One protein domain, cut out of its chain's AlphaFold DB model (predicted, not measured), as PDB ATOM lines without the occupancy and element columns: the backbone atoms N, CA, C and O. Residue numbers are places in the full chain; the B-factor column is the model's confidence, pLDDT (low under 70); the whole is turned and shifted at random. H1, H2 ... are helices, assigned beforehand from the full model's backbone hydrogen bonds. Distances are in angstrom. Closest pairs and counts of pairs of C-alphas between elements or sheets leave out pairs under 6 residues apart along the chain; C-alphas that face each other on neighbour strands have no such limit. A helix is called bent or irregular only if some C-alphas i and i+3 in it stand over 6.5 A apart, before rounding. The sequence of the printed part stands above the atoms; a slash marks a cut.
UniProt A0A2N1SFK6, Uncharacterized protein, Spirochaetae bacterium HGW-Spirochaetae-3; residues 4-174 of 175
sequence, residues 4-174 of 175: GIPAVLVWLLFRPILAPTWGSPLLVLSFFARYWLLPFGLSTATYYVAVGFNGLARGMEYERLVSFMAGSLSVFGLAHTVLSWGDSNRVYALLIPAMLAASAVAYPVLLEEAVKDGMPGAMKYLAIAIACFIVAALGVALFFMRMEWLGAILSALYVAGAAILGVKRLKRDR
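This is residues 4 to 174 of the 175 residues of an uncharacterized protein of Spirochaetae bacterium HGW-Spirochaetae-3 (UniProt A0A2N1SFK6). Bent helix H5's arms H5a and H5b fold back as a core between H6 and, opposite, H2a and H4; H1 covers H2b and H4, H3 caps H5a. The 171 printed residues include six named helices, no named strand: all helix. It is compact, radius of gyration of the C-alphas 15.9 A, spanning 46 by 32 by 29 A.

H1, residues 4 to 14, and H6, residues 148 to 172, have every O i to N i+4 pair within hydrogen-bond range. H2, residues 26 to 50, and H5, residues 90 to 144, each one helix by hydrogen bonds, are bent: C-alphas 35 and 38 are 6.8 A apart, 116 and 119 9.3 A. H5a, to residue 116, irregular with C-alphas 93 and 96 7.0 A apart, touches H6 at a steep tilt of 40 degrees, closest at C-alphas 106 and 166, 4.2 A.

C-alpha 4 is at (32.708, 2.132, -81.088), C-alpha 172 at (11.320, 14.888, -93.499).

The printed part has no cut; residues 173 to 174 have pLDDT under 70.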
ATOM      1  N   GLY A   4      33.587   3.090 -81.767       71.88
ATOM      2  CA  GLY A   4      32.708   2.132 -81.088       71.88
ATOM      3  C   GLY A   4      33.473   1.067 -80.295       71.88
ATOM      4  O   GLY A   4      32.934   0.511 -79.344       71.88
ATOM      5  N   ILE A   5      34.740   0.796 -80.638       83.50
ATOM      6  CA  ILE A   5      35.526  -0.282 -80.014       83.50
ATOM      7  C   ILE A   5      35.773  -0.015 -78.519       83.50
ATOM      8  O   ILE A   5      35.459  -0.899 -77.719       83.50
ATOM      9  N   PRO A   6      36.244   1.177 -78.090       84.94
ATOM     10  CA  PRO A   6      36.394   1.475 -76.666       84.94
ATOM     11  C   PRO A   6      35.076   1.361 -75.892       84.94
ATOM     12  O   PRO A   6      35.051   0.818 -74.791       84.94
ATOM     13  N   ALA A   7      33.967   1.810 -76.487       86.06
ATOM     14  CA  ALA A   7      32.644   1.714 -75.880       86.06
ATOM     15  C   ALA A   7      32.208   0.251 -75.681       86.06
ATOM     16  O   ALA A   7      31.709  -0.109 -74.616       86.06
ATOM     17  N   VAL A   8      32.460  -0.619 -76.663       85.75
ATOM     18  CA  VAL A   8      32.193  -2.057 -76.527       85.75
ATOM     19  C   VAL A   8      33.072  -2.697 -75.453       85.75
ATOM     20  O   VAL A   8      32.565  -3.508 -74.684       85.75
ATOM     21  N   LEU A   9      34.349  -2.319 -75.332       88.19
ATOM     22  CA  LEU A   9      35.221  -2.828 -74.263       88.19
ATOM     23  C   LEU A   9      34.692  -2.455 -72.874       88.19
ATOM     24  O   LEU A   9      34.598  -3.320 -72.005       88.19
ATOM     25  N   VAL A  10      34.278  -1.199 -72.680       88.25
ATOM     26  CA  VAL A  10      33.639  -0.759 -71.429       88.25
ATOM     27  C   VAL A  10      32.379  -1.580 -71.161       88.25
ATOM     28  O   VAL A  10      32.198  -2.108 -70.067       88.25
ATOM     29  N   TRP A  11      31.528  -1.762 -72.166       89.12
ATOM     30  CA  TRP A  11      30.321  -2.572 -72.027       89.12
ATOM     31  C   TRP A  11      30.609  -4.036 -71.653       89.12
ATOM     32  O   TRP A  11      29.927  -4.588 -70.786       89.12
ATOM     33  N   LEU A  12      31.644  -4.652 -72.231       88.19
ATOM     34  CA  LEU A  12      32.076  -6.008 -71.878       88.19
ATOM     35  C   LEU A  12      32.521  -6.114 -70.412       88.19
ATOM     36  O   LEU A  12      32.210  -7.116 -69.769       88.19
ATOM     37  N   LEU A  13      33.176  -5.082 -69.869       90.75
ATOM     38  CA  LEU A  13      33.579  -5.033 -68.457       90.75
ATOM     39  C   LEU A  13      32.378  -4.965 -67.501       90.75
ATOM     40  O   LEU A  13      32.401  -5.593 -66.446       90.75
ATOM     41  N   PHE A  14      31.309  -4.251 -67.873       88.06
ATOM     42  CA  PHE A  14      30.085  -4.157 -67.062       88.06
ATOM     43  C   PHE A  14      29.141  -5.355 -67.224       88.06
ATOM     44  O   PHE A  14      28.277  -5.586 -66.378       88.06
ATOM     45  N   ARG A  15      29.300  -6.155 -68.285       85.38
ATOM     46  CA  ARG A  15      28.446  -7.313 -68.576       85.38
ATOM     47  C   ARG A  15      28.239  -8.290 -67.402       85.38
ATOM     48  O   ARG A  15      27.082  -8.657 -67.204       85.38
ATOM     49  N   PRO A  16      29.264  -8.747 -66.648       86.31
ATOM     50  CA  PRO A  16      29.055  -9.691 -65.542       86.31
ATOM     51  C   PRO A  16      28.213  -9.100 -64.405       86.31
ATOM     52  O   PRO A  16      27.435  -9.820 -63.789       86.31
ATOM     53  N   ILE A  17      28.309  -7.789 -64.171       86.94
ATOM     54  CA  ILE A  17      27.512  -7.075 -63.163       86.94
ATOM     55  C   ILE A  17      26.037  -7.012 -63.593       86.94
ATOM     56  O   ILE A  17      25.135  -7.015 -62.762       86.94
ATOM     57  N   LEU A  18      25.789  -7.011 -64.905       85.44
ATOM     58  CA  LEU A  18      24.460  -7.004 -65.519       85.44
ATOM     59  C   LEU A  18      23.970  -8.408 -65.906       85.44
ATOM     60  O   LEU A  18      23.174  -8.563 -66.842       85.44
ATOM     61  N   ALA A  19      24.470  -9.448 -65.233       83.44
ATOM     62  CA  ALA A  19      23.974 -10.801 -65.427       83.44
ATOM     63  C   ALA A  19      22.484 -10.874 -65.028       83.44
ATOM     64  O   ALA A  19      22.112 -10.407 -63.950       83.44
ATOM     65  N   PRO A  20      21.614 -11.438 -65.887       80.75
ATOM     66  CA  PRO A  20      20.189 -11.500 -65.601       80.75
ATOM     67  C   PRO A  20      19.924 -12.371 -64.371       80.75
ATOM     68  O   PRO A  20      20.318 -13.535 -64.317       80.75
ATOM     69  N   THR A  21      19.207 -11.811 -63.399       83.69
ATOM     70  CA  THR A  21      18.646 -12.565 -62.275       83.69
ATOM     71  C   THR A  21      17.347 -13.225 -62.723       83.69
ATOM     72  O   THR A  21      16.274 -12.619 -62.739       83.69
ATOM     73  N   TRP A  22      17.463 -14.481 -63.149       84.31
ATOM     74  CA  TRP A  22      16.335 -15.280 -63.616       84.31
ATOM     75  C   TRP A  22      15.251 -15.406 -62.538       84.31
ATOM     76  O   TRP A  22      15.549 -15.622 -61.367       84.31
ATOM     77  N   GLY A  23      13.986 -15.254 -62.939       76.06
ATOM     78  CA  GLY A  23      12.834 -15.341 -62.032       76.06
ATOM     79  C   GLY A  23      12.543 -14.081 -61.206       76.06
ATOM     80  O   GLY A  23      11.597 -14.089 -60.426       76.06
ATOM     81  N   SER A  24      13.300 -12.991 -61.384       85.50
ATOM     82  CA  SER A  24      13.079 -11.724 -60.673       85.50
ATOM     83  C   SER A  24      12.477 -10.639 -61.580       85.50
ATOM     84  O   SER A  24      12.856 -10.546 -62.751       85.50
ATOM     85  N   PRO A  25      11.623  -9.732 -61.063       83.94
ATOM     86  CA  PRO A  25      11.249  -8.494 -61.757       83.94
ATOM     87  C   PRO A  25      12.457  -7.629 -62.159       83.94
ATOM     88  O   PRO A  25      12.394  -6.880 -63.135       83.94
ATOM     89  N   LEU A  26      13.592  -7.783 -61.463       90.25
ATOM     90  CA  LEU A  26      14.867  -7.131 -61.793       90.25
ATOM     91  C   LEU A  26      15.435  -7.559 -63.156       90.25
ATOM     92  O   LEU A  26      16.341  -6.905 -63.685       90.25
ATOM     93  N   LEU A  27      14.885  -8.610 -63.767       91.62
ATOM     94  CA  LEU A  27      15.217  -9.028 -65.123       91.62
ATOM     95  C   LEU A  27      14.975  -7.902 -66.141       91.62
ATOM     96  O   LEU A  27      15.792  -7.707 -67.041       91.62
ATOM     97  N   VAL A  28      13.909  -7.113 -65.957       93.81
ATOM     98  CA  VAL A  28      13.605  -5.952 -66.810       93.81
ATOM     99  C   VAL A  28      14.740  -4.934 -66.741       93.81
ATOM    100  O   VAL A  28      15.235  -4.493 -67.773       93.81
ATOM    101  N   LEU A  29      15.201  -4.602 -65.531       93.56
ATOM    102  CA  LEU A  29      16.297  -3.654 -65.329       93.56
ATOM    103  C   LEU A  29      17.620  -4.184 -65.890       93.56
ATOM    104  O   LEU A  29      18.373  -3.425 -66.495       93.56
ATOM    105  N   SER A  30      17.871  -5.487 -65.755       92.75
ATOM    106  CA  SER A  30      19.063  -6.140 -66.312       92.75
ATOM    107  C   SER A  30      19.086  -6.040 -67.841       92.75
ATOM    108  O   SER A  30      20.102  -5.667 -68.429       92.75
ATOM    109  N   PHE A  31      17.954  -6.312 -68.500       93.44
ATOM    110  CA  PHE A  31      17.830  -6.175 -69.951       93.44
ATOM    111  C   PHE A  31      17.886  -4.722 -70.411       93.44
ATOM    112  O   PHE A  31      18.613  -4.421 -71.358       93.44
ATOM    113  N   PHE A  32      17.194  -3.822 -69.713       95.88
ATOM    114  CA  PHE A  32      17.251  -2.384 -69.950       95.88
ATOM    115  C   PHE A  32      18.695  -1.881 -69.917       95.88
ATOM    116  O   PHE A  32      19.156  -1.279 -70.888       95.88
ATOM    117  N   ALA A  33      19.428  -2.188 -68.844       94.06
ATOM    118  CA  ALA A  33      20.809  -1.767 -68.668       94.06
ATOM    119  C   ALA A  33      21.720  -2.319 -69.774       94.06
ATOM    120  O   ALA A  33      22.504  -1.583 -70.374       94.06
ATOM    121  N   ARG A  34      21.596  -3.620 -70.060       92.06
ATOM    122  CA  ARG A  34      22.520  -4.353 -70.930       92.06
ATOM    123  C   ARG A  34      22.340  -4.065 -72.416       92.06
ATOM    124  O   ARG A  34      23.351  -3.981 -73.112       92.06
ATOM    125  N   TYR A  35      21.101  -3.978 -72.893       92.69
ATOM    126  CA  TYR A  35      20.795  -3.885 -74.325       92.69
ATOM    127  C   TYR A  35      20.492  -2.457 -74.781       92.69
ATOM    128  O   TYR A  35      20.788  -2.115 -75.921       92.69
ATOM    129  N   TRP A  36      19.955  -1.603 -73.905       95.94
ATOM    130  CA  TRP A  36      19.578  -0.239 -74.280       95.94
ATOM    131  C   TRP A  36      20.421   0.817 -73.572       95.94
ATOM    132  O   TRP A  36      21.153   1.548 -74.231       95.94
ATOM    133  N   LEU A  37      20.382   0.892 -72.241       95.94
ATOM    134  CA  LEU A  37      21.007   1.997 -71.511       95.94
ATOM    135  C   LEU A  37      22.511   2.099 -71.786       95.94
ATOM    136  O   LEU A  37      22.979   3.179 -72.135       95.94
ATOM    137  N   LEU A  38      23.264   1.001 -71.650       94.25
ATOM    138  CA  LEU A  38      24.708   1.039 -71.874       94.25
ATOM    139  C   LEU A  38      25.066   1.269 -73.347       94.25
ATOM    140  O   LEU A  38      25.802   2.221 -73.600       94.25
ATOM    141  N   PRO A  39      24.574   0.490 -74.335       94.31
ATOM    142  CA  PRO A  39      24.969   0.706 -75.728       94.31
ATOM    143  C   PRO A  39      24.613   2.103 -76.244       94.31
ATOM    144  O   PRO A  39      25.443   2.759 -76.878       94.31
ATOM    145  N   PHE A  40      23.410   2.596 -75.935       96.06
ATOM    146  CA  PHE A  40      22.973   3.920 -76.374       96.06
ATOM    147  C   PHE A  40      23.636   5.031 -75.561       96.06
ATOM    148  O   PHE A  40      24.110   5.999 -76.145       96.06
ATOM    149  N   GLY A  41      23.750   4.883 -74.240       96.25
ATOM    150  CA  GLY A  41      24.420   5.857 -73.379       96.25
ATOM    151  C   GLY A  41      25.898   6.031 -73.734       96.25
ATOM    152  O   GLY A  41      26.361   7.158 -73.895       96.25
ATOM    153  N   LEU A  42      26.620   4.928 -73.947       95.06
ATOM    154  CA  LEU A  42      28.018   4.961 -74.380       95.06
ATOM    155  C   LEU A  42      28.159   5.525 -75.795       95.06
ATOM    156  O   LEU A  42      29.069   6.314 -76.039       95.06
ATOM    157  N   SER A  43      27.255   5.185 -76.721       94.88
ATOM    158  CA  SER A  43      27.266   5.770 -78.070       94.88
ATOM    159  C   SER A  43      27.036   7.285 -78.032       94.88
ATOM    160  O   SER A  43      27.746   8.025 -78.707       94.88
ATOM    161  N   THR A  44      26.114   7.765 -77.195       95.38
ATOM    162  CA  THR A  44      25.841   9.199 -76.989       95.38
ATOM    163  C   THR A  44      27.014   9.922 -76.348       95.38
ATOM    164  O   THR A  44      27.414  10.976 -76.839       95.38
ATOM    165  N   ALA A  45      27.620   9.342 -75.312       94.56
ATOM    166  CA  ALA A  45      28.819   9.896 -74.689       94.56
ATOM    167  C   ALA A  45      29.987   9.969 -75.686       94.56
ATOM    168  O   ALA A  45      30.659  10.992 -75.790       94.56
ATOM    169  N   THR A  46      30.186   8.916 -76.480       93.62
ATOM    170  CA  THR A  46      31.245   8.874 -77.497       93.62
ATOM    171  C   THR A  46      30.995   9.899 -78.603       93.62
ATOM    172  O   THR A  46      31.930  10.569 -79.033       93.62
ATOM    173  N   TYR A  47      29.743  10.077 -79.040       93.88
ATOM    174  CA  TYR A  47      29.386  11.121 -80.003       93.88
ATOM    175  C   TYR A  47      29.682  12.519 -79.450       93.88
ATOM    176  O   TYR A  47      30.282  13.342 -80.139       93.88
ATOM    177  N   TYR A  48      29.313  12.774 -78.193       93.88
ATOM    178  CA  TYR A  48      29.590  14.046 -77.532       93.88
ATOM    179  C   TYR A  48      31.092  14.352 -77.472       93.88
ATOM    180  O   TYR A  48      31.497  15.459 -77.805       93.88
ATOM    181  N   VAL A  49      31.918  13.366 -77.114       93.25
ATOM    182  CA  VAL A  49      33.379  13.534 -77.044       93.25
ATOM    183  C   VAL A  49      34.003  13.708 -78.433       93.25
ATOM    184  O   VAL A  49      34.924  14.503 -78.593       93.25
ATOM    185  N   ALA A  50      33.523  12.976 -79.442       91.38
ATOM    186  CA  ALA A  50      34.125  12.975 -80.777       91.38
ATOM    187  C   ALA A  50      33.670  14.141 -81.673       91.38
ATOM    188  O   ALA A  50      34.428  14.585 -82.532       91.38
ATOM    189  N   VAL A  51      32.422  14.592 -81.526       92.00
ATOM    190  CA  VAL A  51      31.778  15.578 -82.415       92.00
ATOM    191  C   VAL A  51      31.200  16.759 -81.635       92.00
ATOM    192  O   VAL A  51      31.309  17.904 -82.074       92.00
ATOM    193  N   GLY A  52      30.601  16.494 -80.475       92.12
ATOM    194  CA  GLY A  52      29.872  17.488 -79.689       92.12
ATOM    195  C   GLY A  52      28.434  17.710 -80.171       92.12
ATOM    196  O   GLY A  52      28.003  17.203 -81.203       92.12
ATOM    197  N   PHE A  53      27.668  18.483 -79.397       93.50
ATOM    198  CA  PHE A  53      26.238  18.729 -79.648       93.50
ATOM    199  C   PHE A  53      25.923  20.097 -80.271       93.50
ATOM    200  O   PHE A  53      24.770  20.379 -80.586       93.50
ATOM    201  N   ASN A  54      26.935  20.938 -80.498       91.00
ATOM    202  CA  ASN A  54      26.742  22.311 -80.980       91.00
ATOM    203  C   ASN A  54      26.081  22.377 -82.368       91.00
ATOM    204  O   ASN A  54      25.256  23.258 -82.609       91.00
ATOM    205  N   GLY A  55      26.420  21.448 -83.272       87.62
ATOM    206  CA  GLY A  55      25.781  21.338 -84.589       87.62
ATOM    207  C   GLY A  55      24.309  20.939 -84.478       87.62
ATOM    208  O   GLY A  55      23.441  21.600 -85.051       87.62
ATOM    209  N   LEU A  56      24.022  19.935 -83.643       88.62
ATOM    210  CA  LEU A  56      22.666  19.441 -83.393       88.62
ATOM    211  C   LEU A  56      21.747  20.485 -82.763       88.62
ATOM    212  O   LEU A  56      20.582  20.577 -83.143       88.62
ATOM    213  N   ALA A  57      22.265  21.284 -81.827       89.50
ATOM    214  CA  ALA A  57      21.496  22.338 -81.168       89.50
ATOM    215  C   ALA A  57      20.985  23.388 -82.168       89.50
ATOM    216  O   ALA A  57      19.926  23.976 -81.975       89.50
ATOM    217  N   ARG A  58      21.704  23.583 -83.280       87.69
ATOM    218  CA  ARG A  58      21.302  24.464 -84.387       87.69
ATOM    219  C   ARG A  58      20.409  23.767 -85.420       87.69
ATOM    220  O   ARG A  58      20.108  24.351 -86.453       87.69
ATOM    221  N   GLY A  59      20.016  22.515 -85.173       83.38
ATOM    222  CA  GLY A  59      19.265  21.684 -86.115       83.38
ATOM    223  C   GLY A  59      20.066  21.242 -87.338       83.38
ATOM    224  O   GLY A  59      19.474  20.837 -88.333       83.38
ATOM    225  N   MET A  60      21.396  21.320 -87.269       83.06
ATOM    226  CA  MET A  60      22.298  20.858 -88.319       83.06
ATOM    227  C   MET A  60      22.890  19.491 -87.941       83.06
ATOM    228  O   MET A  60      22.845  19.071 -86.789       83.06
ATOM    229  N   GLU A  61      23.464  18.784 -88.915       88.44
ATOM    230  CA  GLU A  61      24.208  17.530 -88.700       88.44
ATOM    231  C   GLU A  61      23.397  16.321 -88.178       88.44
ATOM    232  O   GLU A  61      23.983  15.354 -87.683       88.44
ATOM    233  N   TYR A  62      22.068  16.295 -88.346       89.00
ATOM    234  CA  TYR A  62      21.260  15.113 -87.996       89.00
ATOM    235  C   TYR A  62      21.733  13.845 -88.727       89.00
ATOM    236  O   TYR A  62      21.907  12.796 -88.109       89.00
ATOM    237  N   GLU A  63      22.037  13.949 -90.024       89.81
ATOM    238  CA  GLU A  63      22.571  12.832 -90.817       89.81
ATOM    239  C   GLU A  63      23.877  12.279 -90.234       89.81
ATOM    240  O   GLU A  63      24.105  11.066 -90.220       89.81
ATOM    241  N   ARG A  64      24.719  13.163 -89.687       91.31
ATOM    242  CA  ARG A  64      25.966  12.784 -89.026       91.31
ATOM    243  C   ARG A  64      25.693  12.040 -87.725       91.31
ATOM    244  O   ARG A  64      26.360  11.039 -87.472       91.31
ATOM    245  N   LEU A  65      24.723  12.490 -86.921       92.88
ATOM    246  CA  LEU A  65      24.303  11.765 -85.719       92.88
ATOM    247  C   LEU A  65      23.780  10.371 -86.077       92.88
ATOM    248  O   LEU A  65      24.213   9.390 -85.474       92.88
ATOM    249  N   VAL A  66      22.883  10.267 -87.060       92.25
ATOM    250  CA  VAL A  66      22.314   8.982 -87.493       92.25
ATOM    251  C   VAL A  66      23.412   8.044 -87.991       92.25
ATOM    252  O   VAL A  66      23.478   6.900 -87.548       92.25
ATOM    253  N   SER A  67      24.309   8.530 -88.854       92.12
ATOM    254  CA  SER A  67      25.440   7.752 -89.372       92.12
ATOM    255  C   SER A  67      26.375   7.284 -88.251       92.12
ATOM    256  O   SER A  67      26.769   6.115 -88.204       92.12
ATOM    257  N   PHE A  68      26.677   8.161 -87.288       92.88
ATOM    258  CA  PHE A  68      27.498   7.804 -86.135       92.88
ATOM    259  C   PHE A  68      26.825   6.747 -85.257       92.88
ATOM    260  O   PHE A  68      27.459   5.752 -84.907       92.88
ATOM    261  N   MET A  69      25.547   6.935 -84.922       92.94
ATOM    262  CA  MET A  69      24.784   5.998 -84.096       92.94
ATOM    263  C   MET A  69      24.655   4.641 -84.776       92.94
ATOM    264  O   MET A  69      24.928   3.627 -84.141       92.94
ATOM    265  N   ALA A  70      24.335   4.608 -86.071       91.81
ATOM    266  CA  ALA A  70      24.285   3.374 -86.846       91.81
ATOM    267  C   ALA A  70      25.638   2.647 -86.826       91.81
ATOM    268  O   ALA A  70      25.688   1.454 -86.537       91.81
ATOM    269  N   GLY A  71      26.738   3.372 -87.057       91.38
ATOM    270  CA  GLY A  71      28.084   2.801 -87.052       91.38
ATOM    271  C   GLY A  71      28.593   2.380 -85.670       91.38
ATOM    272  O   GLY A  71      29.422   1.482 -85.589       91.38
ATOM    273  N   SER A  72      28.143   3.016 -84.585       91.56
ATOM    274  CA  SER A  72      28.474   2.612 -83.210       91.56
ATOM    275  C   SER A  72      27.659   1.386 -82.800       91.56
ATOM    276  O   SER A  72      28.211   0.361 -82.397       91.56
ATOM    277  N   LEU A  73      26.338   1.452 -82.978       92.50
ATOM    278  CA  LEU A  73      25.411   0.388 -82.601       92.50
ATOM    279  C   LEU A  73      25.596  -0.875 -83.446       92.50
ATOM    280  O   LEU A  73      25.346  -1.963 -82.940       92.50
ATOM    281  N   SER A  74      26.106  -0.780 -84.679       91.88
ATOM    282  CA  SER A  74      26.490  -1.967 -85.451       91.88
ATOM    283  C   SER A  74      27.632  -2.744 -84.790       91.88
ATOM    284  O   SER A  74      27.623  -3.970 -84.818       91.88
ATOM    285  N   VAL A  75      28.596  -2.060 -84.157       91.06
ATOM    286  CA  VAL A  75      29.699  -2.720 -83.432       91.06
ATOM    287  C   VAL A  75      29.164  -3.415 -82.180       91.06
ATOM    288  O   VAL A  75      29.511  -4.568 -81.929       91.06
ATOM    289  N   PHE A  76      28.259  -2.764 -81.440       90.44
ATOM    290  CA  PHE A  76      27.536  -3.408 -80.338       90.44
ATOM    291  C   PHE A  76      26.727  -4.618 -80.817       90.44
ATOM    292  O   PHE A  76      26.784  -5.670 -80.190       90.44
ATOM    293  N   GLY A  77      26.017  -4.497 -81.941       89.69
ATOM    294  CA  GLY A  77      25.253  -5.584 -82.551       89.69
ATOM    295  C   GLY A  77      26.128  -6.790 -82.887       89.69
ATOM    296  O   GLY A  77      25.813  -7.898 -82.470       89.69
ATOM    297  N   LEU A  78      27.273  -6.571 -83.541       89.50
ATOM    298  CA  LEU A  78      28.246  -7.630 -83.827       89.50
ATOM    299  C   LEU A  78      28.779  -8.280 -82.546       89.50
ATOM    300  O   LEU A  78      28.817  -9.505 -82.452       89.50
ATOM    301  N   ALA A  79      29.146  -7.479 -81.543       89.50
ATOM    302  CA  ALA A  79      29.600  -7.999 -80.256       89.50
ATOM    303  C   ALA A  79      28.511  -8.845 -79.577       89.50
ATOM    304  O   ALA A  79      28.795  -9.920 -79.053       89.50
ATOM    305  N   HIS A  80      27.253  -8.406 -79.634       87.12
ATOM    306  CA  HIS A  80      26.115  -9.181 -79.154       87.12
ATOM    307  C   HIS A  80      25.961 -10.503 -79.904       87.12
ATOM    308  O   HIS A  80      25.851 -11.532 -79.245       87.12
ATOM    309  N   THR A  81      26.017 -10.492 -81.238       87.25
ATOM    310  CA  THR A  81      25.914 -11.700 -82.069       87.25
ATOM    311  C   THR A  81      27.016 -12.709 -81.756       87.25
ATOM    312  O   THR A  81      26.728 -13.895 -81.621       87.25
ATOM    313  N   VAL A  82      28.263 -12.254 -81.593       89.25
ATOM    314  CA  VAL A  82      29.389 -13.120 -81.202       89.25
ATOM    315  C   VAL A  82      29.149 -13.732 -79.822       89.25
ATOM    316  O   VAL A  82      29.410 -14.911 -79.608       89.25
ATOM    317  N   LEU A  83      28.620 -12.952 -78.879       86.06
ATOM    318  CA  LEU A  83      28.374 -13.418 -77.516       86.06
ATOM    319  C   LEU A  83      27.162 -14.336 -77.367       86.06
ATOM    320  O   LEU A  83      27.106 -15.089 -76.396       86.06
ATOM    321  N   SER A  84      26.188 -14.237 -78.267       85.19
ATOM    322  CA  SER A  84      25.033 -15.134 -78.339       85.19
ATOM    323  C   SER A  84      25.251 -16.281 -79.324       85.19
ATOM    324  O   SER A  84      24.305 -17.001 -79.642       85.19
ATOM    325  N   TRP A  85      26.465 -16.440 -79.855       86.44
ATOM    326  CA  TRP A  85      26.759 -17.484 -80.824       86.44
ATOM    327  C   TRP A  85      26.561 -18.865 -80.195       86.44
ATOM    328  O   TRP A  85      27.151 -19.180 -79.163       86.44
ATOM    329  N   GLY A  86      25.717 -19.687 -80.820       85.81
ATOM    330  CA  GLY A  86      25.350 -21.012 -80.314       85.81
ATOM    331  C   GLY A  86      24.171 -21.036 -79.333       85.81
ATOM    332  O   GLY A  86      23.744 -22.125 -78.961       85.81
ATOM    333  N   ASP A  87      23.603 -19.887 -78.950       86.25
ATOM    334  CA  ASP A  87      22.342 -19.850 -78.201       86.25
ATOM    335  C   ASP A  87      21.161 -20.110 -79.154       86.25
ATOM    336  O   ASP A  87      21.000 -19.435 -80.173       86.25
ATOM    337  N   SER A  88      20.334 -21.110 -78.844       85.06
ATOM    338  CA  SER A  88      19.186 -21.516 -79.666       85.06
ATOM    339  C   SER A  88      17.922 -20.691 -79.403       85.06
ATOM    340  O   SER A  88      16.903 -20.870 -80.078       85.06
ATOM    341  N   ASN A  89      17.950 -19.778 -78.429       88.62
ATOM    342  CA  ASN A  89      16.776 -19.012 -78.044       88.62
ATOM    343  C   ASN A  89      16.387 -17.962 -79.104       88.62
ATOM    344  O   ASN A  89      17.118 -17.011 -79.396       88.62
ATOM    345  N   ARG A  90      15.158 -18.088 -79.621       87.00
ATOM    346  CA  ARG A  90      14.564 -17.200 -80.639       87.00
ATOM    347  C   ARG A  90      14.530 -15.728 -80.217       87.00
ATOM    348  O   ARG A  90      14.610 -14.846 -81.071       87.00
ATOM    349  N   VAL A  91      14.429 -15.451 -78.916       88.44
ATOM    350  CA  VAL A  91      14.419 -14.084 -78.374       88.44
ATOM    351  C   VAL A  91      15.756 -13.389 -78.635       88.44
ATOM    352  O   VAL A  91      15.774 -12.252 -79.107       88.44
ATOM    353  N   TYR A  92      16.872 -14.082 -78.394       86.19
ATOM    354  CA  TYR A  92      18.212 -13.557 -78.665       86.19
ATOM    355  C   TYR A  92      18.525 -13.518 -80.160       86.19
ATOM    356  O   TYR A  92      19.156 -12.571 -80.620       86.19
ATOM    357  N   ALA A  93      18.047 -14.505 -80.919       86.50
ATOM    358  CA  ALA A  93      18.338 -14.610 -82.345       86.50
ATOM    359  C   ALA A  93      17.575 -13.596 -83.216       86.50
ATOM    360  O   ALA A  93      18.107 -13.150 -84.229       86.50
ATOM    361  N   LEU A  94      16.335 -13.241 -82.855       88.56
ATOM    362  CA  LEU A  94      15.454 -12.462 -83.733       88.56
ATOM    363  C   LEU A  94      14.861 -11.231 -83.052       88.56
ATOM    364  O   LEU A  94      14.945 -10.126 -83.590       88.56
ATOM    365  N   LEU A  95      14.286 -11.403 -81.861       91.56
ATOM    366  CA  LEU A  95      13.531 -10.334 -81.213       91.56
ATOM    367  C   LEU A  95      14.431  -9.176 -80.776       91.56
ATOM    368  O   LEU A  95      14.183  -8.030 -81.144       91.56
ATOM    369  N   ILE A  96      15.495  -9.470 -80.026       92.62
ATOM    370  CA  ILE A  96      16.427  -8.448 -79.540       92.62
ATOM    371  C   ILE A  96      17.079  -7.688 -80.709       92.62
ATOM    372  O   ILE A  96      17.015  -6.459 -80.691       92.62
ATOM    373  N   PRO A  97      17.628  -8.344 -81.754       92.38
ATOM    374  CA  PRO A  97      18.150  -7.641 -82.924       92.38
ATOM    375  C   PRO A  97      17.127  -6.719 -83.599       92.38
ATOM    376  O   PRO A  97      17.458  -5.576 -83.912       92.38
ATOM    377  N   ALA A  98      15.879  -7.169 -83.775       93.56
ATOM    378  CA  ALA A  98      14.827  -6.356 -84.384       93.56
ATOM    379  C   ALA A  98      14.479  -5.122 -83.534       93.56
ATOM    380  O   ALA A  98      14.353  -4.014 -84.061       93.56
ATOM    381  N   MET A  99      14.367  -5.291 -82.214       95.38
ATOM    382  CA  MET A  99      14.101  -4.188 -81.289       95.38
ATOM    383  C   MET A  99      15.262  -3.199 -81.247       95.38
ATOM    384  O   MET A  99      15.021  -2.000 -81.337       95.38
ATOM    385  N   LEU A 100      16.506  -3.680 -81.178       94.56
ATOM    386  CA  LEU A 100      17.701  -2.835 -81.205       94.56
ATOM    387  C   LEU A 100      17.813  -2.049 -82.509       94.56
ATOM    388  O   LEU A 100      18.109  -0.857 -82.468       94.56
ATOM    389  N   ALA A 101      17.530  -2.678 -83.651       93.44
ATOM    390  CA  ALA A 101      17.495  -1.992 -84.937       93.44
ATOM    391  C   ALA A 101      16.425  -0.890 -84.952       93.44
ATOM    392  O   ALA A 101      16.719   0.239 -85.336       93.44
ATOM    393  N   ALA A 102      15.212  -1.165 -84.465       95.12
ATOM    394  CA  ALA A 102      14.161  -0.152 -84.369       95.12
ATOM    395  C   ALA A 102      14.555   1.000 -83.423       95.12
ATOM    396  O   ALA A 102      14.390   2.173 -83.766       95.12
ATOM    397  N   SER A 103      15.145   0.681 -82.265       96.06
ATOM    398  CA  SER A 103      15.685   1.662 -81.318       96.06
ATOM    399  C   SER A 103      16.791   2.516 -81.946       96.06
ATOM    400  O   SER A 103      16.825   3.722 -81.717       96.06
ATOM    401  N   ALA A 104      17.672   1.921 -82.757       94.31
ATOM    402  CA  ALA A 104      18.781   2.610 -83.417       94.31
ATOM    403  C   ALA A 104      18.307   3.681 -84.409       94.31
ATOM    404  O   ALA A 104      18.975   4.700 -84.567       94.31
ATOM    405  N   VAL A 105      17.146   3.483 -85.043       93.38
ATOM    406  CA  VAL A 105      16.546   4.484 -85.941       93.38
ATOM    407  C   VAL A 105      15.736   5.526 -85.157       93.38
ATOM    408  O   VAL A 105      15.739   6.704 -85.509       93.38
ATOM    409  N   ALA A 106      15.053   5.126 -84.082       95.69
ATOM    410  CA  ALA A 106      14.201   6.020 -83.297       95.69
ATOM    411  C   ALA A 106      14.990   6.967 -82.377       95.69
ATOM    412  O   ALA A 106      14.668   8.149 -82.266       95.69
ATOM    413  N   TYR A 107      16.022   6.457 -81.705       96.62
ATOM    414  CA  TYR A 107      16.751   7.187 -80.670       96.62
ATOM    415  C   TYR A 107      17.427   8.479 -81.159       96.62
ATOM    416  O   TYR A 107      17.304   9.483 -80.457       96.62
ATOM    417  N   PRO A 108      18.068   8.531 -82.348       95.69
ATOM    418  CA  PRO A 108      18.644   9.772 -82.859       95.69
ATOM    419  C   PRO A 108      17.629  10.914 -82.956       95.69
ATOM    420  O   PRO A 108      17.995  12.059 -82.727       95.69
ATOM    421  N   VAL A 109      16.357  10.608 -83.253       95.06
ATOM    422  CA  VAL A 109      15.274  11.604 -83.295       95.06
ATOM    423  C   VAL A 109      15.074  12.230 -81.916       95.06
ATOM    424  O   VAL A 109      15.051  13.446 -81.779       95.06
ATOM    425  N   LEU A 110      14.955  11.396 -80.882       96.12
ATOM    426  CA  LEU A 110      14.735  11.864 -79.513       96.12
ATOM    427  C   LEU A 110      15.956  12.606 -78.966       96.12
ATOM    428  O   LEU A 110      15.796  13.592 -78.256       96.12
ATOM    429  N   LEU A 111      17.163  12.155 -79.309       95.75
ATOM    430  CA  LEU A 111      18.398  12.814 -78.904       95.75
ATOM    431  C   LEU A 111      18.560  14.181 -79.578       95.75
ATOM    432  O   LEU A 111      18.943  15.137 -78.915       95.75
ATOM    433  N   GLU A 112      18.246  14.292 -80.870       94.69
ATOM    434  CA  GLU A 112      18.261  15.568 -81.587       94.69
ATOM    435  C   GLU A 112      17.317  16.584 -80.930       94.69
ATOM    436  O   GLU A 112      17.732  17.694 -80.607       94.69
ATOM    437  N   GLU A 113      16.065  16.193 -80.690       94.19
ATOM    438  CA  GLU A 113      15.075  17.061 -80.047       94.19
ATOM    439  C   GLU A 113      15.464  17.391 -78.593       94.19
ATOM    440  O   GLU A 113      15.307  18.530 -78.157       94.19
ATOM    441  N   ALA A 114      16.069  16.447 -77.861       95.44
ATOM    442  CA  ALA A 114      16.624  16.710 -76.532       95.44
ATOM    443  C   ALA A 114      17.730  17.775 -76.565       95.44
ATOM    444  O   ALA A 114      17.776  18.650 -75.704       95.44
ATOM    445  N   VAL A 115      18.620  17.710 -77.555       95.25
ATOM    446  CA  VAL A 115      19.727  18.659 -77.697       95.25
ATOM    447  C   VAL A 115      19.232  20.042 -78.130       95.25
ATOM    448  O   VAL A 115      19.735  21.038 -77.615       95.25
ATOM    449  N   LYS A 116      18.246  20.117 -79.034       93.44
ATOM    450  CA  LYS A 116      17.652  21.387 -79.492       93.44
ATOM    451  C   LYS A 116      16.968  22.153 -78.369       93.44
ATOM    452  O   LYS A 116      17.161  23.358 -78.254       93.44
ATOM    453  N   ASP A 117      16.195  21.453 -77.545       93.06
ATOM    454  CA  ASP A 117      15.461  22.088 -76.452       93.06
ATOM    455  C   ASP A 117      16.377  22.534 -75.304       93.06
ATOM    456  O   ASP A 117      16.033  23.459 -74.569       93.06
ATOM    457  N   GLY A 118      17.538  21.888 -75.137       91.69
ATOM    458  CA  GLY A 118      18.463  22.169 -74.038       91.69
ATOM    459  C   GLY A 118      17.852  21.894 -72.657       91.69
ATOM    460  O   GLY A 118      16.698  21.494 -72.522       91.69
ATOM    461  N   MET A 119      18.617  22.070 -71.578       89.00
ATOM    462  CA  MET A 119      18.049  21.935 -70.228       89.00
ATOM    463  C   MET A 119      17.188  23.163 -69.884       89.00
ATOM    464  O   MET A 119      17.635  24.283 -70.128       89.00
ATOM    465  N   PRO A 120      15.990  22.993 -69.287       91.38
ATOM    466  CA  PRO A 120      15.403  21.746 -68.777       91.38
ATOM    467  C   PRO A 120      14.535  20.967 -69.787       91.38
ATOM    468  O   PRO A 120      14.122  19.846 -69.490       91.38
ATOM    469  N   GLY A 121      14.244  21.526 -70.967       93.00
ATOM    470  CA  GLY A 121      13.344  20.927 -71.963       93.00
ATOM    471  C   GLY A 121      13.777  19.538 -72.454       93.00
ATOM    472  O   GLY A 121      12.931  18.673 -72.676       93.00
ATOM    473  N   ALA A 122      15.082  19.273 -72.503       91.12
ATOM    474  CA  ALA A 122      15.697  18.002 -72.874       91.12
ATOM    475  C   ALA A 122      15.186  16.812 -72.048       91.12
ATOM    476  O   ALA A 122      15.093  15.690 -72.555       91.12
ATOM    477  N   MET A 123      14.813  17.054 -70.785       94.56
ATOM    478  CA  MET A 123      14.367  16.012 -69.858       94.56
ATOM    479  C   MET A 123      13.144  15.259 -70.376       94.56
ATOM    480  O   MET A 123      13.052  14.053 -70.163       94.56
ATOM    481  N   LYS A 124      12.232  15.923 -71.104       96.50
ATOM    482  CA  LYS A 124      11.027  15.262 -71.630       96.50
ATOM    483  C   LYS A 124      11.382  14.200 -72.673       96.50
ATOM    484  O   LYS A 124      10.879  13.082 -72.609       96.50
ATOM    485  N   TYR A 125      12.299  14.507 -73.589       95.75
ATOM    486  CA  TYR A 125      12.706  13.584 -74.649       95.75
ATOM    487  C   TYR A 125      13.594  12.461 -74.120       95.75
ATOM    488  O   TYR A 125      13.437  11.313 -74.535       95.75
ATOM    489  N   LEU A 126      14.473  12.761 -73.158       94.56
ATOM    490  CA  LEU A 126      15.262  11.739 -72.468       94.56
ATOM    491  C   LEU A 126      14.370  10.791 -71.658       94.56
ATOM    492  O   LEU A 126      14.556   9.578 -71.728       94.56
ATOM    493  N   ALA A 127      13.363  11.314 -70.951       96.38
ATOM    494  CA  ALA A 127      12.390  10.496 -70.234       96.38
ATOM    495  C   ALA A 127      11.588   9.600 -71.189       96.38
ATOM    496  O   ALA A 127      11.420   8.415 -70.905       96.38
ATOM    497  N   ILE A 128      11.162  10.123 -72.346       96.94
ATOM    498  CA  ILE A 128      10.499   9.328 -73.391       96.94
ATOM    499  C   ILE A 128      11.431   8.220 -73.899       96.94
ATOM    500  O   ILE A 128      11.010   7.069 -73.981       96.94
ATOM    501  N   ALA A 129      12.699   8.527 -74.189       96.56
ATOM    502  CA  ALA A 129      13.667   7.529 -74.644       96.56
ATOM    503  C   ALA A 129      13.869   6.411 -73.607       96.56
ATOM    504  O   ALA A 129      13.811   5.230 -73.952       96.56
ATOM    505  N   ILE A 130      14.037   6.774 -72.332       97.12
ATOM    506  CA  ILE A 130      14.177   5.821 -71.225       97.12
ATOM    507  C   ILE A 130      12.912   4.969 -71.079       97.12
ATOM    508  O   ILE A 130      13.013   3.747 -70.996       97.12
ATOM    509  N   ALA A 131      11.725   5.577 -71.106       97.25
ATOM    510  CA  ALA A 131      10.459   4.853 -71.026       97.25
ATOM    511  C   ALA A 131      10.310   3.853 -72.184       97.25
ATOM    512  O   ALA A 131       9.979   2.691 -71.959       97.25
ATOM    513  N   CYS A 132      10.635   4.266 -73.411       96.81
ATOM    514  CA  CYS A 132      10.664   3.392 -74.579       96.81
ATOM    515  C   CYS A 132      11.622   2.205 -74.385       96.81
ATOM    516  O   CYS A 132      11.260   1.070 -74.685       96.81
ATOM    517  N   PHE A 133      12.824   2.435 -73.859       97.44
ATOM    518  CA  PHE A 133      13.788   1.369 -73.577       97.44
ATOM    519  C   PHE A 133      13.330   0.422 -72.460       97.44
ATOM    520  O   PHE A 133      13.558  -0.781 -72.555       97.44
ATOM    521  N   ILE A 134      12.644   0.927 -71.432       97.19
ATOM    522  CA  ILE A 134      12.044   0.092 -70.384       97.19
ATOM    523  C   ILE A 134      10.922  -0.773 -70.967       97.19
ATOM    524  O   ILE A 134      10.869  -1.964 -70.676       97.19
ATOM    525  N   VAL A 135      10.064  -0.214 -71.826       97.25
ATOM    526  CA  VAL A 135       9.019  -0.976 -72.531       97.25
ATOM    527  C   VAL A 135       9.636  -2.076 -73.395       97.25
ATOM    528  O   VAL A 135       9.157  -3.208 -73.388       97.25
ATOM    529  N   ALA A 136      10.731  -1.772 -74.091       96.75
ATOM    530  CA  ALA A 136      11.456  -2.748 -74.890       96.75
ATOM    531  C   ALA A 136      12.032  -3.886 -74.026       96.75
ATOM    532  O   ALA A 136      11.833  -5.067 -74.316       96.75
ATOM    533  N   ALA A 137      12.678  -3.536 -72.912       96.44
ATOM    534  CA  ALA A 137      13.220  -4.497 -71.959       96.44
ATOM    535  C   ALA A 137      12.134  -5.348 -71.287       96.44
ATOM    536  O   ALA A 137      12.333  -6.544 -71.078       96.44
ATOM    537  N   LEU A 138      10.978  -4.753 -70.985       96.31
ATOM    538  CA  LEU A 138       9.812  -5.459 -70.467       96.31
ATOM    539  C   LEU A 138       9.296  -6.468 -71.497       96.31
ATOM    540  O   LEU A 138       9.064  -7.619 -71.142       96.31
ATOM    541  N   GLY A 139       9.197  -6.073 -72.771       95.38
ATOM    542  CA  GLY A 139       8.812  -6.962 -73.871       95.38
ATOM    543  C   GLY A 139       9.673  -8.220 -73.923       95.38
ATOM    544  O   GLY A 139       9.137  -9.324 -73.969       95.38
ATOM    545  N   VAL A 140      10.994  -8.062 -73.801       94.62
ATOM    546  CA  VAL A 140      11.943  -9.183 -73.732       94.62
ATOM    547  C   VAL A 140      11.780  -9.998 -72.447       94.62
ATOM    548  O   VAL A 140      11.735 -11.225 -72.506       94.62
ATOM    549  N   ALA A 141      11.661  -9.350 -71.284       94.62
ATOM    550  CA  ALA A 141      11.524 -10.032 -69.995       94.62
ATOM    551  C   ALA A 141      10.283 -10.936 -69.925       94.62
ATOM    552  O   ALA A 141      10.355 -12.026 -69.357       94.62
ATOM    553  N   LEU A 142       9.174 -10.525 -70.544       94.62
ATOM    554  CA  LEU A 142       7.923 -11.287 -70.555       94.62
ATOM    555  C   LEU A 142       8.061 -12.670 -71.208       94.62
ATOM    556  O   LEU A 142       7.434 -13.618 -70.732       94.62
ATOM    557  N   PHE A 143       8.928 -12.828 -72.216       92.88
ATOM    558  CA  PHE A 143       9.220 -14.149 -72.794       92.88
ATOM    559  C   PHE A 143       9.841 -15.099 -71.766       92.88
ATOM    560  O   PHE A 143       9.477 -16.268 -71.694       92.88
ATOM    561  N   PHE A 144      10.730 -14.589 -70.914       91.38
ATOM    562  CA  PHE A 144      11.385 -15.387 -69.874       91.38
ATOM    563  C   PHE A 144      10.505 -15.615 -68.639       91.38
ATOM    564  O   PHE A 144      10.759 -16.534 -67.866       91.38
ATOM    565  N   MET A 145       9.442 -14.826 -68.465       91.75
ATOM    566  CA  MET A 145       8.430 -15.006 -67.415       91.75
ATOM    567  C   MET A 145       7.264 -15.913 -67.846       91.75
ATOM    568  O   MET A 145       6.239 -15.951 -67.169       91.75
ATOM    569  N   ARG A 146       7.398 -16.649 -68.962       91.69
ATOM    570  CA  ARG A 146       6.348 -17.508 -69.552       91.69
ATOM    571  C   ARG A 146       5.089 -16.747 -70.007       91.69
ATOM    572  O   ARG A 146       4.053 -17.360 -70.242       91.69
ATOM    573  N   MET A 147       5.174 -15.427 -70.179       93.94
ATOM    574  CA  MET A 147       4.109 -14.569 -70.716       93.94
ATOM    575  C   MET A 147       4.404 -14.189 -72.176       93.94
ATOM    576  O   MET A 147       4.401 -13.017 -72.554       93.94
ATOM    577  N   GLU A 148       4.677 -15.197 -73.006       94.81
ATOM    578  CA  GLU A 148       5.188 -15.028 -74.377       94.81
ATOM    579  C   GLU A 148       4.260 -14.199 -75.271       94.81
ATOM    580  O   GLU A 148       4.728 -13.339 -76.012       94.81
ATOM    581  N   TRP A 149       2.942 -14.394 -75.165       95.69
ATOM    582  CA  TRP A 149       1.951 -13.644 -75.944       95.69
ATOM    583  C   TRP A 149       1.994 -12.142 -75.658       95.69
ATOM    584  O   TRP A 149       2.011 -11.330 -76.584       95.69
ATOM    585  N   LEU A 150       2.061 -11.766 -74.377       95.69
ATOM    586  CA  LEU A 150       2.160 -10.365 -73.973       95.69
ATOM    587  C   LEU A 150       3.505  -9.774 -74.417       95.69
ATOM    588  O   LEU A 150       3.546  -8.657 -74.930       95.69
ATOM    589  N   GLY A 151       4.587 -10.551 -74.286       95.69
ATOM    590  CA  GLY A 151       5.912 -10.181 -74.783       95.69
ATOM    591  C   GLY A 151       5.923  -9.929 -76.291       95.69
ATOM    592  O   GLY A 151       6.473  -8.923 -76.739       95.69
ATOM    593  N   ALA A 152       5.267 -10.786 -77.076       95.25
ATOM    594  CA  ALA A 152       5.171 -10.657 -78.527       95.25
ATOM    595  C   ALA A 152       4.393  -9.405 -78.944       95.25
ATOM    596  O   ALA A 152       4.884  -8.638 -79.772       95.25
ATOM    597  N   ILE A 153       3.230  -9.157 -78.333       96.94
ATOM    598  CA  ILE A 153       2.421  -7.958 -78.598       96.94
ATOM    599  C   ILE A 153       3.219  -6.698 -78.259       96.94
ATOM    600  O   ILE A 153       3.333  -5.797 -79.091       96.94
ATOM    601  N   LEU A 154       3.810  -6.643 -77.063       96.94
ATOM    602  CA  LEU A 154       4.547  -5.470 -76.607       96.94
ATOM    603  C   LEU A 154       5.767  -5.192 -77.490       96.94
ATOM    604  O   LEU A 154       6.021  -4.046 -77.859       96.94
ATOM    605  N   SER A 155       6.487  -6.242 -77.885       96.31
ATOM    606  CA  SER A 155       7.665  -6.111 -78.741       96.31
ATOM    607  C   SER A 155       7.295  -5.703 -80.166       96.31
ATOM    608  O   SER A 155       7.964  -4.847 -80.740       96.31
ATOM    609  N   ALA A 156       6.208  -6.241 -80.729       96.19
ATOM    610  CA  ALA A 156       5.713  -5.847 -82.046       96.19
ATOM    611  C   ALA A 156       5.263  -4.378 -82.069       96.19
ATOM    612  O   ALA A 156       5.655  -3.630 -82.966       96.19
ATOM    613  N   LEU A 157       4.503  -3.945 -81.055       97.12
ATOM    614  CA  LEU A 157       4.088  -2.547 -80.901       97.12
ATOM    615  C   LEU A 157       5.292  -1.617 -80.740       97.12
ATOM    616  O   LEU A 157       5.337  -0.561 -81.372       97.12
ATOM    617  N   TYR A 158       6.282  -2.022 -79.941       97.19
ATOM    618  CA  TYR A 158       7.515  -1.263 -79.772       97.19
ATOM    619  C   TYR A 158       8.271  -1.104 -81.094       97.19
ATOM    620  O   TYR A 158       8.588   0.018 -81.485       97.19
ATOM    621  N   VAL A 159       8.527  -2.210 -81.802       97.06
ATOM    622  CA  VAL A 159       9.246  -2.207 -83.085       97.06
ATOM    623  C   VAL A 159       8.519  -1.336 -84.103       97.06
ATOM    624  O   VAL A 159       9.150  -0.484 -84.725       97.06
ATOM    625  N   ALA A 160       7.200  -1.496 -84.239       96.69
ATOM    626  CA  ALA A 160       6.398  -0.696 -85.155       96.69
ATOM    627  C   ALA A 160       6.449   0.798 -84.798       96.69
ATOM    628  O   ALA A 160       6.738   1.627 -85.659       96.69
ATOM    629  N   GLY A 161       6.228   1.153 -83.528       95.75
ATOM    630  CA  GLY A 161       6.243   2.543 -83.070       95.75
ATOM    631  C   GLY A 161       7.608   3.214 -83.243       95.75
ATOM    632  O   GLY A 161       7.692   4.316 -83.790       95.75
ATOM    633  N   ALA A 162       8.685   2.533 -82.848       95.38
ATOM    634  CA  ALA A 162      10.054   3.021 -82.998       95.38
ATOM    635  C   ALA A 162      10.447   3.172 -84.479       95.38
ATOM    636  O   ALA A 162      10.963   4.218 -84.882       95.38
ATOM    637  N   ALA A 163      10.134   2.179 -85.318       94.38
ATOM    638  CA  ALA A 163      10.401   2.250 -86.750       94.38
ATOM    639  C   ALA A 163       9.625   3.394 -87.422       94.38
ATOM    640  O   ALA A 163      10.204   4.139 -88.211       94.38
ATOM    641  N   ILE A 164       8.344   3.588 -87.087       95.50
ATOM    642  CA  ILE A 164       7.531   4.689 -87.625       95.50
ATOM    643  C   ILE A 164       8.133   6.044 -87.244       95.50
ATOM    644  O   ILE A 164       8.272   6.907 -88.114       95.50
ATOM    645  N   LEU A 165       8.516   6.232 -85.975       94.31
ATOM    646  CA  LEU A 165       9.131   7.474 -85.501       94.31
ATOM    647  C   LEU A 165      10.416   7.787 -86.282       94.31
ATOM    648  O   LEU A 165      10.562   8.883 -86.826       94.31
ATOM    649  N   GLY A 166      11.306   6.800 -86.390       89.62
ATOM    650  CA  GLY A 166      12.575   6.927 -87.100       89.62
ATOM    651  C   GLY A 166      12.407   7.199 -88.600       89.62
ATOM    652  O   GLY A 166      12.955   8.161 -89.139       89.62
ATOM    653  N   VAL A 167      11.582   6.405 -89.289       91.00
ATOM    654  CA  VAL A 167      11.344   6.541 -90.738       91.00
ATOM    655  C   VAL A 167      10.646   7.858 -91.077       91.00
ATOM    656  O   VAL A 167      10.966   8.478 -92.095       91.00
ATOM    657  N   LYS A 168       9.705   8.322 -90.245       92.31
ATOM    658  CA  LYS A 168       9.017   9.603 -90.464       92.31
ATOM    659  C   LYS A 168       9.997  10.778 -90.417       92.31
ATOM    660  O   LYS A 168       9.878  11.677 -91.247       92.31
ATOM    661  N   ARG A 169      10.977  10.758 -89.503       88.69
ATOM    662  CA  ARG A 169      12.025  11.790 -89.436       88.69
ATOM    663  C   ARG A 169      12.924  11.749 -90.670       88.69
ATOM    664  O   ARG A 169      13.081  12.785 -91.308       88.69
ATOM    665  N   LEU A 170      13.405  10.567 -91.063       84.62
ATOM    666  CA  LEU A 170      14.261  10.392 -92.248       84.62
ATOM    667  C   LEU A 170      13.594  10.867 -93.547       84.62
ATOM    668  O   LEU A 170      14.259  11.382 -94.440       84.62
ATOM    669  N   LYS A 171      12.269  10.717 -93.665       87.75
ATOM    670  CA  LYS A 171      11.510  11.247 -94.808       87.75
ATOM    671  C   LYS A 171      11.388  12.775 -94.800       87.75
ATOM    672  O   LYS A 171      11.215  13.344 -95.873       87.75
ATOM    673  N   ARG A 172      11.438  13.425 -93.629       84.31
ATOM    674  CA  ARG A 172      11.320  14.888 -93.499       84.31
ATOM    675  C   ARG A 172      12.579  15.603 -93.979       84.31
ATOM    676  O   ARG A 172      12.436  16.612 -94.645       84.31
ATOM    677  N   ASP A 173      13.765  15.070 -93.690       69.56
ATOM    678  CA  ASP A 173      15.039  15.731 -94.036       69.56
ATOM    679  C   ASP A 173      15.419  15.622 -95.524       69.56
ATOM    680  O   ASP A 173      16.313  16.321 -95.983       69.56
ATOM    681  N   ARG A 174      14.738  14.768 -96.302       62.97
ATOM    682  CA  ARG A 174      14.947  14.649 -97.759       62.97
ATOM    683  C   ARG A 174      14.148  15.657 -98.597       62.97
ATOM    684  O   ARG A 174      14.232  15.596 -99.821       62.97
TER     685      ARG A 174